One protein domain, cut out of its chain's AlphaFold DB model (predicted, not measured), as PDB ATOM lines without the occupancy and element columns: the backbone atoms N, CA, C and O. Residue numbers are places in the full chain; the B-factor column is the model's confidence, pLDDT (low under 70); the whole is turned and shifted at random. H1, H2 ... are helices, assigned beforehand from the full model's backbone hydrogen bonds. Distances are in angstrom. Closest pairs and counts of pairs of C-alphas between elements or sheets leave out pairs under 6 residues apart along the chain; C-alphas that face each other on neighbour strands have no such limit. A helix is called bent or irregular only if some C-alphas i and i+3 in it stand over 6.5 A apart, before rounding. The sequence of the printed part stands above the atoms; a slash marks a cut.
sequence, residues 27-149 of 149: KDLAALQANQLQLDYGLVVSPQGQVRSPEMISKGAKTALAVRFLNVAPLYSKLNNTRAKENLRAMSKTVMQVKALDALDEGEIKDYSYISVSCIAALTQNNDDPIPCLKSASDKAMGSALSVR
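Overview. This is residues 27 to 149 of the 149 residues of an uncharacterized protein of Xanthomonas citri pv. phaseoli var. fuscans (UniProt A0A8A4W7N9). Four helices make a compact body in which H2 runs in the middle between H1 and H4, while H3 closes the other side by reaching from H1 to H4; H5 starts beside H4 and leaves the body as an arm, with residues 139 to 149 sticking out. The 123 printed residues hold five named helices, H1 to H5 in that order, and no named strand: the class is all helix. The whole is compact, with a radius of gyration of the C-alphas of 14.5 A, and spans 45 by 34 by 23 A.

Arrangement. Start with H1, residues 27 to 44, and H2, residues 59 to 78: this helical hairpin touches closest at the C-alphas of Asp 40 and Leu 65, 5.3 A apart, at a shallow tilt of 30 degrees, opposite ways. H2 has a kink of 43 degrees near residue 72 and is irregular, with C-alphas 74 and 77 standing 7.5 A apart. H3, residues 82 to 97, only just touches H1, with 3 pairs of C-alphas within 8 A, the closest being Ala 34 and Ala 84 at 7.4 A. H1, H2 and H3 form an up and down bundle, each helix running against the one before. H4, residues 108 to 121, touches H2 closest at the C-alphas of Ala 66 and Ser 113, 5.3 A apart, at a steep tilt of 48 degrees. H4 also touches H3, closest at the C-alphas of Arg 89 and Ala 121, 5.1 A apart. H5, residues 131 to 147, forms a helical hairpin with H4; their closest C-alphas, Cys 119 and Cys 133, are 5.7 A apart. H1 and H4 are apart. In H1, H3, H4 and H5 every O i to N i+4 pair is within hydrogen-bond range; in H2 it is 12 of 16.

Along the chain. Find C-alpha 27 at (209.134, 239.861, 181.285); from there H1 runs 25.6 A to C-alpha 44. Look for C-alpha 59 at (233.309, 222.858, 186.279), where H2 begins its 29.8 A. H3 is 22.6 A long, H4 19.5 A and H5 24.0 A, ending at C-alpha 147 at (206.031, 205.806, 197.835).

Size, cuts and confidence. The C-alphas farthest apart are those of Gln 48 and Arg 149, at 47.4 A. The printed part has no cut; the link from H1 to H2, residues 45 to 58, is long, and that from H2 to H3 is tight. The mean pLDDT of the printed part is 87.9, and residues 143 to 149 are under 70.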
ATOM      1  N   LYS A  27     208.623 239.918 182.662       86.12
ATOM      2  CA  LYS A  27     209.134 239.861 181.285       86.12
ATOM      3  C   LYS A  27     210.591 240.323 181.201       86.12
ATOM      4  O   LYS A  27     211.378 239.677 180.516       86.12
ATOM      5  N   ASP A  28     210.955 241.379 181.927       86.31
ATOM      6  CA  ASP A  28     212.338 241.871 181.993       86.31
ATOM      7  C   ASP A  28     213.239 240.856 182.692       86.31
ATOM      8  O   ASP A  28     214.343 240.579 182.226       86.31
ATOM      9  N   LEU A  29     212.738 240.219 183.757       87.62
ATOM     10  CA  LEU A  29     213.432 239.113 184.412       87.62
ATOM     11  C   LEU A  29     213.635 237.933 183.453       87.62
ATOM     12  O   LEU A  29     214.740 237.401 183.377       87.62
ATOM     13  N   ALA A  30     212.605 237.544 182.695       89.69
ATOM     14  CA  ALA A  30     212.711 236.471 181.708       89.69
ATOM     15  C   ALA A  30     213.767 236.790 180.638       89.69
ATOM     16  O   ALA A  30     214.613 235.948 180.337       89.69
ATOM     17  N   ALA A  31     213.759 238.015 180.103       90.88
ATOM     18  CA  ALA A  31     214.745 238.467 179.125       90.88
ATOM     19  C   ALA A  31     216.169 238.478 179.706       90.88
ATOM     20  O   ALA A  31     217.100 237.991 179.067       90.88
ATOM     21  N   LEU A  32     216.341 238.972 180.935       90.44
ATOM     22  CA  LEU A  32     217.635 239.015 181.611       90.44
ATOM     23  C   LEU A  32     218.193 237.610 181.868       90.44
ATOM     24  O   LEU A  32     219.360 237.357 181.570       90.44
ATOM     25  N   GLN A  33     217.365 236.682 182.353       91.69
ATOM     26  CA  GLN A  33     217.777 235.293 182.572       91.69
ATOM     27  C   GLN A  33     218.100 234.586 181.247       91.69
ATOM     28  O   GLN A  33     219.088 233.861 181.176       91.69
ATOM     29  N   ALA A  34     217.329 234.830 180.181       92.12
ATOM     30  CA  ALA A  34     217.613 234.272 178.859       92.12
ATOM     31  C   ALA A  34     218.940 234.794 178.277       92.12
ATOM     32  O   ALA A  34     219.710 234.018 177.712       92.12
ATOM     33  N   ASN A  35     219.245 236.081 178.465       93.06
ATOM     34  CA  ASN A  35     220.521 236.662 178.045       93.06
ATOM     35  C   ASN A  35     221.697 236.077 178.839       93.06
ATOM     36  O   ASN A  35     222.717 235.722 178.254       93.06
ATOM     37  N   GLN A  36     221.552 235.932 180.160       92.81
ATOM     38  CA  GLN A  36     222.567 235.285 180.999       92.81
ATOM     39  C   GLN A  36     222.791 233.829 180.586       92.81
ATOM     40  O   GLN A  36     223.932 233.400 180.456       92.81
ATOM     41  N   LEU A  37     221.714 233.099 180.293       94.44
ATOM     42  CA  LEU A  37     221.805 231.740 179.779       94.44
ATOM     43  C   LEU A  37     222.555 231.681 178.443       94.44
ATOM     44  O   LEU A  37     223.379 230.793 178.257       94.44
ATOM     45  N   GLN A  38     222.326 232.624 177.527       93.50
ATOM     46  CA  GLN A  38     223.067 232.677 176.264       93.50
ATOM     47  C   GLN A  38     224.572 232.916 176.482       93.50
ATOM     48  O   GLN A  38     225.394 232.332 175.771       93.50
ATOM     49  N   LEU A  39     224.941 233.748 177.460       91.31
ATOM     50  CA  LEU A  39     226.340 233.983 177.822       91.31
ATOM     51  C   LEU A  39     226.985 232.719 178.403       91.31
ATOM     52  O   LEU A  39     228.017 232.278 177.898       91.31
ATOM     53  N   ASP A  40     226.344 232.094 179.394       92.69
ATOM     54  CA  ASP A  40     226.837 230.859 180.018       92.69
ATOM     55  C   ASP A  40     226.894 229.704 179.002       92.69
ATOM     56  O   ASP A  40     227.834 228.903 179.001       92.69
ATOM     57  N   TYR A  41     225.947 229.660 178.059       92.81
ATOM     58  CA  TYR A  41     225.964 228.723 176.941       92.81
ATOM     59  C   TYR A  41     227.187 228.938 176.047       92.81
ATOM     60  O   TYR A  41     227.872 227.970 175.744       92.81
ATOM     61  N   GLY A  42     227.506 230.175 175.652       90.00
ATOM     62  CA  GLY A  42     228.661 230.463 174.788       90.00
ATOM     63  C   GLY A  42     230.023 230.198 175.445       90.00
ATOM     64  O   GLY A  42     231.022 229.961 174.748       90.00
ATOM     65  N   LEU A  43     230.063 230.214 176.782       90.00
ATOM     66  CA  LEU A  43     231.216 229.766 177.555       90.00
ATOM     67  C   LEU A  43     231.368 228.249 177.453       90.00
ATOM     68  O   LEU A  43     232.448 227.776 177.123       90.00
ATOM     69  N   VAL A  44     230.298 227.485 177.682       90.25
ATOM     70  CA  VAL A  44     230.368 226.017 177.766       90.25
ATOM     71  C   VAL A  44     230.355 225.329 176.399       90.25
ATOM     72  O   VAL A  44     231.052 224.334 176.206       90.25
ATOM     73  N   VAL A  45     229.575 225.841 175.451       89.88
ATOM     74  CA  VAL A  45     229.367 225.278 174.114       89.88
ATOM     75  C   VAL A  45     229.985 226.213 173.076       89.88
ATOM     76  O   VAL A  45     229.754 227.421 173.066       89.88
ATOM     77  N   SER A  46     230.821 225.661 172.203       85.50
ATOM     78  CA  SER A  46     231.469 226.398 171.123       85.50
ATOM     79  C   SER A  46     230.464 226.809 170.036       85.50
ATOM     80  O   SER A  46     229.396 226.205 169.913       85.50
ATOM     81  N   PRO A  47     230.807 227.786 169.177       82.19
ATOM     82  CA  PRO A  47     229.993 228.120 168.005       82.19
ATOM     83  C   PRO A  47     229.753 226.933 167.058       82.19
ATOM     84  O   PRO A  47     228.755 226.908 166.347       82.19
ATOM     85  N   GLN A  48     230.645 225.936 167.066       83.75
ATOM     86  CA  GLN A  48     230.517 224.688 166.306       83.75
ATOM     87  C   GLN A  48     229.568 223.678 166.972       83.75
ATOM     88  O   GLN A  48     229.409 222.566 166.475       83.75
ATOM     89  N   GLY A  49     228.958 224.041 168.104       84.81
ATOM     90  CA  GLY A  49     228.038 223.187 168.840       84.81
ATOM     91  C   GLY A  49     228.735 222.056 169.584       84.81
ATOM     92  O   GLY A  49     228.139 221.001 169.719       84.81
ATOM     93  N   GLN A  50     229.979 222.236 170.043       86.31
ATOM     94  CA  GLN A  50     230.719 221.239 170.830       86.31
ATOM     95  C   GLN A  50     230.944 221.733 172.259       86.31
ATOM     96  O   GLN A  50     231.141 222.926 172.476       86.31
ATOM     97  N   VAL A  51     230.964 220.836 173.249       84.25
ATOM     98  CA  VAL A  51     231.368 221.213 174.614       84.25
ATOM     99  C   VAL A  51     232.845 221.605 174.596       84.25
ATOM    100  O   VAL A  51     233.683 220.845 174.111       84.25
ATOM    101  N   ARG A  52     233.179 222.786 175.123       83.44
ATOM    102  CA  ARG A  52     234.572 223.228 175.239       83.44
ATOM    103  C   ARG A  52     235.350 222.317 176.191       83.44
ATOM    104  O   ARG A  52     234.798 221.807 177.170       83.44
ATOM    105  N   SER A  53     236.633 222.106 175.895       79.25
ATOM    106  CA  SER A  53     237.491 221.230 176.695       79.25
ATOM    107  C   SER A  53     237.633 221.744 178.137       79.25
ATOM    108  O   SER A  53     237.545 222.952 178.371       79.25
ATOM    109  N   PRO A  54     237.882 220.857 179.118       72.50
ATOM    110  CA  PRO A  54     238.084 221.251 180.518       72.50
ATOM    111  C   PRO A  54     239.233 222.249 180.738       72.50
ATOM    112  O   PRO A  54     239.219 223.000 181.704       72.50
ATOM    113  N   GLU A  55     240.209 222.287 179.829       74.56
ATOM    114  CA  GLU A  55     241.307 223.264 179.827       74.56
ATOM    115  C   GLU A  55     240.818 224.690 179.522       74.56
ATOM    116  O   GLU A  55     241.434 225.664 179.945       74.56
ATOM    117  N   MET A  56     239.698 224.817 178.800       74.31
ATOM    118  CA  MET A  56     239.088 226.094 178.425       74.31
ATOM    119  C   MET A  56     237.937 226.515 179.346       74.31
ATOM    120  O   MET A  56     237.604 227.699 179.383       74.31
ATOM    121  N   ILE A  57     237.300 225.574 180.056       81.25
ATOM    122  CA  ILE A  57     236.152 225.857 180.927       81.25
ATOM    123  C   ILE A  57     236.223 225.112 182.259       81.25
ATOM    124  O   ILE A  57     236.416 223.900 182.320       81.25
ATOM    125  N   SER A  58     235.968 225.835 183.349       80.44
ATOM    126  CA  SER A  58     235.877 225.233 184.678       80.44
ATOM    127  C   SER A  58     234.561 224.466 184.863       80.44
ATOM    128  O   SER A  58     233.542 224.762 184.233       80.44
ATOM    129  N   LYS A  59     234.544 223.518 185.811       82.25
ATOM    130  CA  LYS A  59     233.309 222.858 186.279       82.25
ATOM    131  C   LYS A  59     232.244 223.876 186.708       82.25
ATOM    132  O   LYS A  59     231.067 223.682 186.426       82.25
ATOM    133  N   GLY A  60     232.670 224.999 187.297       84.25
ATOM    134  CA  GLY A  60     231.789 226.095 187.701       84.25
ATOM    135  C   GLY A  60     230.995 226.707 186.544       84.25
ATOM    136  O   GLY A  60     229.828 227.033 186.735       84.25
ATOM    137  N   ALA A  61     231.564 226.786 185.336       88.44
ATOM    138  CA  ALA A  61     230.841 227.273 184.158       88.44
ATOM    139  C   ALA A  61     229.716 226.311 183.733       88.44
ATOM    140  O   ALA A  61     228.617 226.747 183.393       88.44
ATOM    141  N   LYS A  62     229.953 224.994 183.816       88.38
ATOM    142  CA  LYS A  62     228.919 223.980 183.545       88.38
ATOM    143  C   LYS A  62     227.809 224.016 184.595       88.38
ATOM    144  O   LYS A  62     226.636 223.935 184.243       88.38
ATOM    145  N   THR A  63     228.164 224.190 185.869       90.69
ATOM    146  CA  THR A  63     227.182 224.352 186.950       90.69
ATOM    147  C   THR A  63     226.365 225.629 186.769       90.69
ATOM    148  O   THR A  63     225.146 225.591 186.914       90.69
ATOM    149  N   ALA A  64     227.002 226.745 186.401       91.62
ATOM    150  CA  ALA A  64     226.306 227.997 186.109       91.62
ATOM    151  C   ALA A  64     225.298 227.819 184.967       91.62
ATOM    152  O   ALA A  64     224.128 228.157 185.138       91.62
ATOM    153  N   LEU A  65     225.712 227.187 183.862       94.06
ATOM    154  CA  LEU A  65     224.820 226.850 182.751       94.06
ATOM    155  C   LEU A  65     223.607 226.030 183.219       94.06
ATOM    156  O   LEU A  65     222.469 226.370 182.894       94.06
ATOM    157  N   ALA A  66     223.837 224.976 184.005       93.88
ATOM    158  CA  ALA A  66     222.778 224.119 184.538       93.88
ATOM    159  C   ALA A  66     221.768 224.907 185.381       93.88
ATOM    160  O   ALA A  66     220.560 224.830 185.149       93.88
ATOM    161  N   VAL A  67     222.264 225.729 186.309       93.00
ATOM    162  CA  VAL A  67     221.432 226.592 187.156       93.00
ATOM    163  C   VAL A  67     220.670 227.625 186.321       93.00
ATOM    164  O   VAL A  67     219.514 227.925 186.615       93.00
ATOM    165  N   ARG A  68     221.253 228.151 185.237       94.00
ATOM    166  CA  ARG A  68     220.525 229.071 184.352       94.00
ATOM    167  C   ARG A  68     219.355 228.418 183.642       94.00
ATOM    168  O   ARG A  68     218.316 229.062 183.524       94.00
ATOM    169  N   PHE A  69     219.469 227.158 183.231       95.44
ATOM    170  CA  PHE A  69     218.314 226.445 182.686       95.44
ATOM    171  C   PHE A  69     217.191 226.277 183.713       95.44
ATOM    172  O   PHE A  69     216.034 226.483 183.349       95.44
ATOM    173  N   LEU A  70     217.520 226.004 184.984       93.12
ATOM    174  CA  LEU A  70     216.531 225.960 186.074       93.12
ATOM    175  C   LEU A  70     215.764 227.279 186.205       93.12
ATOM    176  O   LEU A  70     214.549 227.283 186.371       93.12
ATOM    177  N   ASN A  71     216.475 228.402 186.097       91.19
ATOM    178  CA  ASN A  71     215.888 229.730 186.265       91.19
ATOM    179  C   ASN A  71     215.074 230.179 185.043       91.19
ATOM    180  O   ASN A  71     214.057 230.857 185.189       91.19
ATOM    181  N   VAL A  72     215.513 229.827 183.831       94.44
ATOM    182  CA  VAL A  72     214.863 230.259 182.583       94.44
ATOM    183  C   VAL A  72     213.630 229.424 182.254       94.44
ATOM    184  O   VAL A  72     212.648 229.983 181.765       94.44
ATOM    185  N   ALA A  73     213.645 228.116 182.517       94.38
ATOM    186  CA  ALA A  73     212.548 227.222 182.152       94.38
ATOM    187  C   ALA A  73     211.159 227.692 182.633       94.38
ATOM    188  O   ALA A  73     210.274 227.820 181.784       94.38
ATOM    189  N   PRO A  74     210.938 228.058 183.913       93.00
ATOM    190  CA  PRO A  74     209.629 228.538 184.365       93.00
ATOM    191  C   PRO A  74     209.256 229.927 183.818       93.00
ATOM    192  O   PRO A  74     208.096 230.332 183.884       93.00
ATOM    193  N   LEU A  75     210.220 230.673 183.274       93.31
ATOM    194  CA  LEU A  75     210.023 232.011 182.712       93.31
ATOM    195  C   LEU A  75     209.849 232.004 181.187       93.31
ATOM    196  O   LEU A  75     209.542 233.045 180.605       93.31
ATOM    197  N   TYR A  76     210.006 230.853 180.528       93.75
ATOM    198  CA  TYR A  76     210.013 230.739 179.069       93.75
ATOM    199  C   TYR A  76     208.773 231.365 178.409       93.75
ATOM    200  O   TYR A  76     208.891 232.129 177.446       93.75
ATOM    201  N   SER A  77     207.572 231.105 178.941       91.75
ATOM    202  CA  SER A  77     206.328 231.640 178.371       91.75
ATOM    203  C   SER A  77     206.192 233.159 178.525       91.75
ATOM    204  O   SER A  77     205.425 233.783 177.790       91.75
ATOM    205  N   LYS A  78     206.978 233.778 179.417       92.50
ATOM    206  CA  LYS A  78     207.009 235.231 179.651       92.50
ATOM    207  C   LYS A  78     207.926 235.982 178.687       92.50
ATOM    208  O   LYS A  78     207.847 237.209 178.625       92.50
ATOM    209  N   LEU A  79     208.741 235.276 177.902       90.19
ATOM    210  CA  LEU A  79     209.521 235.881 176.826       90.19
ATOM    211  C   LEU A  79     208.578 236.407 175.742       90.19
ATOM    212  O   LEU A  79     207.797 235.661 175.155       90.19
ATOM    213  N   ASN A  80     208.662 237.702 175.458       83.75
ATOM    214  CA  ASN A  80     207.882 238.359 174.407       83.75
ATOM    215  C   ASN A  80     208.564 238.303 173.028       83.75
ATOM    216  O   ASN A  80     207.968 238.703 172.033       83.75
ATOM    217  N   ASN A  81     209.804 237.814 172.967       86.38
ATOM    218  CA  ASN A  81     210.612 237.771 171.759       86.38
ATOM    219  C   ASN A  81     210.652 236.345 171.186       86.38
ATOM    220  O   ASN A  81     211.251 235.443 171.775       86.38
ATOM    221  N   THR A  82     210.049 236.161 170.011       90.19
ATOM    222  CA  THR A  82     210.030 234.886 169.278       90.19
ATOM    223  C   THR A  82     211.428 234.325 169.029       90.19
ATOM    224  O   THR A  82     211.670 233.146 169.281       90.19
ATOM    225  N   ARG A  83     212.379 235.176 168.634       91.19
ATOM    226  CA  ARG A  83     213.768 234.769 168.393       91.19
ATOM    227  C   ARG A  83     214.444 234.287 169.674       91.19
ATOM    228  O   ARG A  83     215.210 233.332 169.640       91.19
ATOM    229  N   ALA A  84     214.151 234.912 170.814       91.12
ATOM    230  CA  ALA A  84     214.680 234.459 172.101       91.12
ATOM    231  C   ALA A  84     214.150 233.061 172.463       91.12
ATOM    232  O   ALA A  84     214.920 232.206 172.893       91.12
ATOM    233  N   LYS A  85     212.858 232.798 172.221       94.25
ATOM    234  CA  LYS A  85     212.262 231.465 172.403       94.25
ATOM    235  C   LYS A  85     212.897 230.418 171.486       94.25
ATOM    236  O   LYS A  85     213.275 229.346 171.949       94.25
ATOM    237  N   GLU A  86     213.070 230.742 170.208       93.62
ATOM    238  CA  GLU A  86     213.752 229.882 169.231       93.62
ATOM    239  C   GLU A  86     215.186 229.560 169.651       93.62
ATOM    240  O   GLU A  86     215.562 228.387 169.680       93.62
ATOM    241  N   ASN A  87     215.950 230.579 170.049       93.19
ATOM    242  CA  ASN A  87     217.316 230.417 170.534       93.19
ATOM    243  C   ASN A  87     217.367 229.506 171.765       93.19
ATOM    244  O   ASN A  87     218.206 228.614 171.823       93.19
ATOM    245  N   LEU A  88     216.460 229.680 172.730       95.00
ATOM    246  CA  LEU A  88     216.401 228.822 173.915       95.00
ATOM    247  C   LEU A  88     216.096 227.368 173.568       95.00
ATOM    248  O   LEU A  88     216.749 226.472 174.105       95.00
ATOM    249  N   ARG A  89     215.158 227.117 172.648       95.81
ATOM    250  CA  ARG A  89     214.886 225.756 172.163       95.81
ATOM    251  C   ARG A  89     216.103 225.156 171.466       95.81
ATOM    252  O   ARG A  89     216.438 224.006 171.733       95.81
ATOM    253  N   ALA A  90     216.779 225.925 170.613       94.69
ATOM    254  CA  ALA A  90     217.982 225.478 169.918       94.69
ATOM    255  C   ALA A  90     219.117 225.148 170.900       94.69
ATOM    256  O   ALA A  90     219.636 224.035 170.872       94.69
ATOM    257  N   MET A  91     219.425 226.058 171.830       95.94
ATOM    258  CA  MET A  91     220.431 225.833 172.874       95.94
ATOM    259  C   MET A  91     220.089 224.608 173.722       95.94
ATOM    260  O   MET A  91     220.967 223.794 173.985       95.94
ATOM    261  N   SER A  92     218.817 224.433 174.094       96.69
ATOM    262  CA  SER A  92     218.379 223.273 174.876       96.69
ATOM    263  C   SER A  92     218.607 221.962 174.123       96.69
ATOM    264  O   SER A  92     219.158 221.013 174.678       96.69
ATOM    265  N   LYS A  93     218.258 221.915 172.831       96.25
ATOM    266  CA  LYS A  93     218.522 220.750 171.972       96.25
ATOM    267  C   LYS A  93     220.015 220.459 171.861       96.25
ATOM    268  O   LYS A  93     220.412 219.307 172.017       96.25
ATOM    269  N   THR A  94     220.842 221.482 171.646       95.62
ATOM    270  CA  THR A  94     222.295 221.305 171.557       95.62
ATOM    271  C   THR A  94     222.877 220.800 172.872       95.62
ATOM    272  O   THR A  94     223.600 219.812 172.852       95.62
ATOM    273  N   VAL A  95     222.525 221.403 174.013       94.81
ATOM    274  CA  VAL A  95     222.995 220.984 175.349       94.81
ATOM    275  C   VAL A  95     222.715 219.505 175.609       94.81
ATOM    276  O   VAL A  95     223.595 218.804 176.110       94.81
ATOM    277  N   MET A  96     221.530 219.027 175.215       94.69
ATOM    278  CA  MET A  96     221.156 217.612 175.300       94.69
ATOM    279  C   MET A  96     221.977 216.746 174.344       94.69
ATOM    280  O   MET A  96     222.525 215.725 174.749       94.69
ATOM    281  N   GLN A  97     222.095 217.164 173.081       94.38
ATOM    282  CA  GLN A  97     222.819 216.423 172.048       94.38
ATOM    283  C   GLN A  97     224.291 216.215 172.413       94.38
ATOM    284  O   GLN A  97     224.822 215.121 172.231       94.38
ATOM    285  N   VAL A  98     224.947 217.253 172.935       91.69
ATOM    286  CA  VAL A  98     226.368 217.192 173.300       91.69
ATOM    287  C   VAL A  98     226.613 216.818 174.749       91.69
ATOM    288  O   VAL A  98     227.759 216.861 175.196       91.69
ATOM    289  N   LYS A  99     225.555 216.449 175.480       91.00
ATOM    290  CA  LYS A  99     225.655 215.960 176.855       91.00
ATOM    291  C   LYS A  99     226.429 216.925 177.760       91.00
ATOM    292  O   LYS A  99     227.253 216.524 178.581       91.00
ATOM    293  N   ALA A 100     226.184 218.230 177.604       88.69
ATOM    294  CA  ALA A 100     226.984 219.261 178.273       88.69
ATOM    295  C   ALA A 100     226.913 219.179 179.812       88.69
ATOM    296  O   ALA A 100     227.822 219.658 180.495       88.69
ATOM    297  N   LEU A 101     225.857 218.555 180.343       89.69
ATOM    298  CA  LEU A 101     225.591 218.410 181.773       89.69
ATOM    299  C   LEU A 101     226.120 217.095 182.375       89.69
ATOM    300  O   LEU A 101     226.107 216.949 183.595       89.69
ATOM    301  N   ASP A 102     226.642 216.157 181.574       88.81
ATOM    302  CA  ASP A 102     227.092 214.843 182.071       88.81
ATOM    303  C   ASP A 102     228.270 214.952 183.045       88.81
ATOM    304  O   ASP A 102     228.395 214.136 183.955       88.81
ATOM    305  N   ALA A 103     229.092 215.994 182.887       80.62
ATOM    306  CA  ALA A 103     230.244 216.286 183.740       80.62
ATOM    307  C   ALA A 103     229.880 216.901 185.108       80.62
ATOM    308  O   ALA A 103     230.780 217.216 185.891       80.62
ATOM    309  N   LEU A 104     228.595 217.141 185.377       85.06
ATOM    310  CA  LEU A 104     228.126 217.528 186.704       85.06
ATOM    311  C   LEU A 104     228.044 216.295 187.599       85.06
ATOM    312  O   LEU A 104     227.678 215.208 187.135       85.06
ATOM    313  N   ASP A 105     228.355 216.493 188.879       84.81
ATOM    314  CA  ASP A 105     228.137 215.463 189.891       84.81
ATOM    315  C   ASP A 105     226.648 215.113 189.936       84.81
ATOM    316  O   ASP A 105     225.787 215.967 189.694       84.81
ATOM    317  N   GLU A 106     226.350 213.848 190.212       80.19
ATOM    318  CA  GLU A 106     224.973 213.405 190.411       80.19
ATOM    319  C   GLU A 106     224.341 214.148 191.591       80.19
ATOM    320  O   GLU A 106     224.988 214.404 192.610       80.19
ATOM    321  N   GLY A 107     223.075 214.529 191.432       82.88
ATOM    322  CA  GLY A 107     222.339 215.292 192.427       82.88
ATOM    323  C   GLY A 107     221.297 216.218 191.809       82.88
ATOM    324  O   GLY A 107     221.206 216.383 190.591       82.88
ATOM    325  N   GLU A 108     220.547 216.878 192.688       82.94
ATOM    326  CA  GLU A 108     219.366 217.676 192.344       82.94
ATOM    327  C   GLU A 108     219.617 218.699 191.229       82.94
ATOM    328  O   GLU A 108     218.808 218.833 190.315       82.94
ATOM    329  N   ILE A 109     220.757 219.399 191.244       86.94
ATOM    330  CA  ILE A 109     221.071 220.404 190.214       86.94
ATOM    331  C   ILE A 109     221.152 219.758 188.829       86.94
ATOM    332  O   ILE A 109     220.601 220.305 187.871       86.94
ATOM    333  N   LYS A 110     221.824 218.609 188.700       90.00
ATOM    334  CA  LYS A 110     221.955 217.893 187.425       90.00
ATOM    335  C   LYS A 110     220.594 217.383 186.957       90.00
ATOM    336  O   LYS A 110     220.218 217.641 185.817       90.00
ATOM    337  N   ASP A 111     219.831 216.759 187.847       89.50
ATOM    338  CA  ASP A 111     218.545 216.147 187.505       89.50
ATOM    339  C   ASP A 111     217.497 217.195 187.115       89.50
ATOM    340  O   ASP A 111     216.894 217.122 186.039       89.50
ATOM    341  N   TYR A 112     217.321 218.232 187.939       90.88
ATOM    342  CA  TYR A 112     216.361 219.295 187.654       90.88
ATOM    343  C   TYR A 112     216.769 220.124 186.432       90.88
ATOM    344  O   TYR A 112     215.896 220.577 185.682       90.88
ATOM    345  N   SER A 113     218.071 220.333 186.198       93.81
ATOM    346  CA  SER A 113     218.524 221.067 185.012       93.81
ATOM    347  C   SER A 113     218.309 220.241 183.751       93.81
ATOM    348  O   SER A 113     217.819 220.785 182.765       93.81
ATOM    349  N   TYR A 114     218.545 218.928 183.797       94.75
ATOM    350  CA  TYR A 114     218.229 218.020 182.696       94.75
ATOM    351  C   TYR A 114     216.731 218.027 182.372       94.75
ATOM    352  O   TYR A 114     216.351 218.194 181.212       94.75
ATOM    353  N   ILE A 115     215.866 217.943 183.391       95.31
ATOM    354  CA  ILE A 115     214.412 218.093 183.231       95.31
ATOM    355  C   ILE A 115     214.093 219.436 182.566       95.31
ATOM    356  O   ILE A 115     213.412 219.467 181.545       95.31
ATOM    357  N   SER A 116     214.641 220.533 183.086       95.19
ATOM    358  CA  SER A 116     214.398 221.883 182.571       95.19
ATOM    359  C   SER A 116     214.783 222.031 181.100       95.19
ATOM    360  O   SER A 116     213.981 222.495 180.287       95.19
ATOM    361  N   VAL A 117     215.986 221.582 180.738       96.88
ATOM    362  CA  VAL A 117     216.490 221.606 179.360       96.88
ATOM    363  C   VAL A 117     215.618 220.728 178.465       96.88
ATOM    364  O   VAL A 117     215.211 221.164 177.389       96.88
ATOM    365  N   SER A 118     215.294 219.509 178.904       96.88
ATOM    366  CA  SER A 118     214.494 218.565 178.119       96.88
ATOM    367  C   SER A 118     213.079 219.087 177.846       96.88
ATOM    368  O   SER A 118     212.613 219.011 176.710       96.88
ATOM    369  N   CYS A 119     212.436 219.712 178.839       97.00
ATOM    370  CA  CYS A 119     211.114 220.306 178.687       97.00
ATOM    371  C   CYS A 119     211.119 221.457 177.675       97.00
ATOM    372  O   CYS A 119     210.207 221.533 176.858       97.00
ATOM    373  N   ILE A 120     212.143 222.322 177.678       97.00
ATOM    374  CA  ILE A 120     212.286 223.380 176.663       97.00
ATOM    375  C   ILE A 120     212.600 222.777 175.283       97.00
ATOM    376  O   ILE A 120     212.045 223.214 174.275       97.00
ATOM    377  N   ALA A 121     213.480 221.776 175.211       96.62
ATOM    378  CA  ALA A 121     213.879 221.138 173.956       96.62
ATOM    379  C   ALA A 121     212.715 220.423 173.246       96.62
ATOM    380  O   ALA A 121     212.709 220.355 172.013       96.62
ATOM    381  N   ALA A 122     211.745 219.916 174.013       96.00
ATOM    382  CA  ALA A 122     210.549 219.239 173.517       96.00
ATOM    383  C   ALA A 122     209.482 220.190 172.943       96.00
ATOM    384  O   ALA A 122     208.573 219.730 172.253       96.00
ATOM    385  N   LEU A 123     209.581 221.500 173.196       95.12
ATOM    386  CA  LEU A 123     208.634 222.480 172.664       95.12
ATOM    387  C   LEU A 123     208.768 222.587 171.139       95.12
ATOM    388  O   LEU A 123     209.874 222.592 170.584       95.12
ATOM    389  N   THR A 124     207.635 222.731 170.461       89.81
ATOM    390  CA  THR A 124     207.559 222.759 168.994       89.81
ATOM    391  C   THR A 124     207.093 224.111 168.466       89.81
ATOM    392  O   THR A 124     207.589 224.568 167.437       89.81
ATOM    393  N   GLN A 125     206.211 224.791 169.198       86.06
ATOM    394  CA  GLN A 125     205.612 226.064 168.819       86.06
ATOM    395  C   GLN A 125     206.056 227.208 169.746       86.06
ATOM    396  O   GLN A 125     206.635 227.020 170.818       86.06
ATOM    397  N   ASN A 126     205.824 228.447 169.306       77.75
ATOM    398  CA  ASN A 126     206.215 229.664 170.036       77.75
ATOM    399  C   ASN A 126     205.297 230.009 171.215       77.75
ATOM    400  O   ASN A 126     205.701 230.740 172.124       77.75
ATOM    401  N   ASN A 127     204.073 229.500 171.193       84.88
ATOM    402  CA  ASN A 127     203.070 229.598 172.250       84.88
ATOM    403  C   ASN A 127     203.130 228.428 173.244       84.88
ATOM    404  O   ASN A 127     202.445 228.502 174.260       84.88
ATOM    405  N   ASP A 128     203.945 227.399 172.988       89.94
ATOM    406  CA  ASP A 128     204.134 226.302 173.936       89.94
ATOM    407  C   ASP A 128     204.729 226.814 175.260       89.94
ATOM    408  O   ASP A 128     205.531 227.758 175.297       89.94
ATOM    409  N   ASP A 129     204.343 226.163 176.355       91.62
ATOM    410  CA  ASP A 129     204.792 226.462 177.712       91.62
ATOM    411  C   ASP A 129     205.434 225.198 178.312       91.62
ATOM    412  O   ASP A 129     204.800 224.141 178.285       91.62
ATOM    413  N   PRO A 130     206.673 225.249 178.838       94.00
ATOM    414  CA  PRO A 130     207.294 224.096 179.486       94.00
ATOM    415  C   PRO A 130     206.708 223.781 180.872       94.00
ATOM    416  O   PRO A 130     206.971 222.696 181.389       94.00
ATOM    417  N   ILE A 131     205.911 224.670 181.485       94.38
ATOM    418  CA  ILE A 131     205.364 224.495 182.844       94.38
ATOM    419  C   ILE A 131     204.633 223.154 183.050       94.38
ATOM    420  O   ILE A 131     204.897 222.515 184.067       94.38
ATOM    421  N   PRO A 132     203.773 222.657 182.136       94.31
ATOM    422  CA  PRO A 132     203.147 221.343 182.295       94.31
ATOM    423  C   PRO A 132     204.160 220.191 182.374       94.31
ATOM    424  O   PRO A 132     203.996 219.285 183.188       94.31
ATOM    425  N   CYS A 133     205.231 220.242 181.573       94.25
ATOM    426  CA  CYS A 133     206.312 219.253 181.607       94.25
ATOM    427  C   CYS A 133     207.105 219.336 182.920       94.25
ATOM    428  O   CYS A 133     207.298 218.318 183.586       94.25
ATOM    429  N   LEU A 134     207.479 220.552 183.337       92.00
ATOM    430  CA  LEU A 134     208.178 220.800 184.604       92.00
ATOM    431  C   LEU A 134     207.357 220.306 185.803       92.00
ATOM    432  O   LEU A 134     207.889 219.647 186.695       92.00
ATOM    433  N   LYS A 135     206.049 220.582 185.799       89.75
ATOM    434  CA  LYS A 135     205.127 220.152 186.849       89.75
ATOM    435  C   LYS A 135     204.992 218.632 186.895       89.75
ATOM    436  O   LYS A 135     205.142 218.061 187.964       89.75
ATOM    437  N   SER A 136     204.791 217.980 185.750       90.06
ATOM    438  CA  SER A 136     204.719 216.513 185.670       90.06
ATOM    439  C   SER A 136     205.974 215.839 186.241       90.06
ATOM    440  O   SER A 136     205.885 214.875 187.002       90.06
ATOM    441  N   ALA A 137     207.155 216.387 185.940       88.19
ATOM    442  CA  ALA A 137     208.409 215.887 186.490       88.19
ATOM    443  C   ALA A 137     208.518 216.110 188.011       88.19
ATOM    444  O   ALA A 137     208.929 215.197 188.730       88.19
ATOM    445  N   SER A 138     208.096 217.279 188.507       85.44
ATOM    446  CA  SER A 138     208.024 217.579 189.944       85.44
ATOM    447  C   SER A 138     207.064 216.639 190.680       85.44
ATOM    448  O   SER A 138     207.419 216.081 191.718       85.44
ATOM    449  N   ASP A 139     205.869 216.417 190.131       83.38
ATOM    450  CA  ASP A 139     204.845 215.548 190.714       83.38
ATOM    451  C   ASP A 139     205.338 214.093 190.781       83.38
ATOM    452  O   ASP A 139     205.133 213.406 191.784       83.38
ATOM    453  N   LYS A 140     206.067 213.631 189.754       84.25
ATOM    454  CA  LYS A 140     206.705 212.307 189.751       84.25
ATOM    455  C   LYS A 140     207.782 212.186 190.829       84.25
ATOM    456  O   LYS A 140     207.803 211.184 191.539       84.25
ATOM    457  N   ALA A 141     208.647 213.191 190.975       78.88
ATOM    458  CA  ALA A 141     209.684 213.199 192.006       78.88
ATOM    459  C   ALA A 141     209.073 213.153 193.419       78.88
ATOM    460  O   ALA A 141     209.490 212.346 194.252       78.88
ATOM    461  N   MET A 142     208.020 213.942 193.664       71.06
ATOM    462  CA  MET A 142     207.273 213.917 194.927       71.06
ATOM    463  C   MET A 142     206.564 212.577 195.163       71.06
ATOM    464  O   MET A 142     206.637 212.034 196.264       71.06
ATOM    465  N   GLY A 143     205.910 212.014 194.144       68.12
ATOM    466  CA  GLY A 143     205.241 210.714 194.238       68.12
ATOM    467  C   GLY A 143     206.209 209.572 194.559       68.12
ATOM    468  O   GLY A 143     205.912 208.729 195.404       68.12
ATOM    469  N   SER A 144     207.401 209.573 193.953       69.38
ATOM    470  CA  SER A 144     208.464 208.619 194.283       69.38
ATOM    471  C   SER A 144     208.972 208.785 195.717       69.38
ATOM    472  O   SER A 144     209.154 207.784 196.400       69.38
ATOM    473  N   ALA A 145     209.132 210.015 196.210       65.81
ATOM    474  CA  ALA A 145     209.553 210.261 197.592       65.81
ATOM    475  C   ALA A 145     208.511 209.802 198.631       65.81
ATOM    476  O   ALA A 145     208.872 209.367 199.724       65.81
ATOM    477  N   LEU A 146     207.219 209.884 198.293       60.25
ATOM    478  CA  LEU A 146     206.119 209.453 199.161       60.25
ATOM    479  C   LEU A 146     205.880 207.934 199.129       60.25
ATOM    480  O   LEU A 146     205.440 207.386 200.131       60.25
ATOM    481  N   SER A 147     206.182 207.264 198.013       57.81
ATOM    482  CA  SER A 147     206.031 205.806 197.835       57.81
ATOM    483  C   SER A 147     207.116 204.979 198.549       57.81
ATOM    484  O   SER A 147     206.945 203.791 198.791       57.81
ATOM    485  N   VAL A 148     208.247 205.599 198.895       53.91
ATOM    486  CA  VAL A 148     209.381 204.949 199.584       53.91
ATOM    487  C   VAL A 148     209.209 204.957 201.121       53.91
ATOM    488  O   VAL A 148     210.127 204.591 201.851       53.91
ATOM    489  N   ARG A 149     208.037 205.361 201.633       44.84
ATOM    490  CA  ARG A 149     207.692 205.316 203.064       44.84
ATOM    491  C   ARG A 149     206.751 204.173 203.405       44.84
ATOM    492  O   ARG A 149     205.771 203.980 202.656       44.84
TER     493      ARG A 149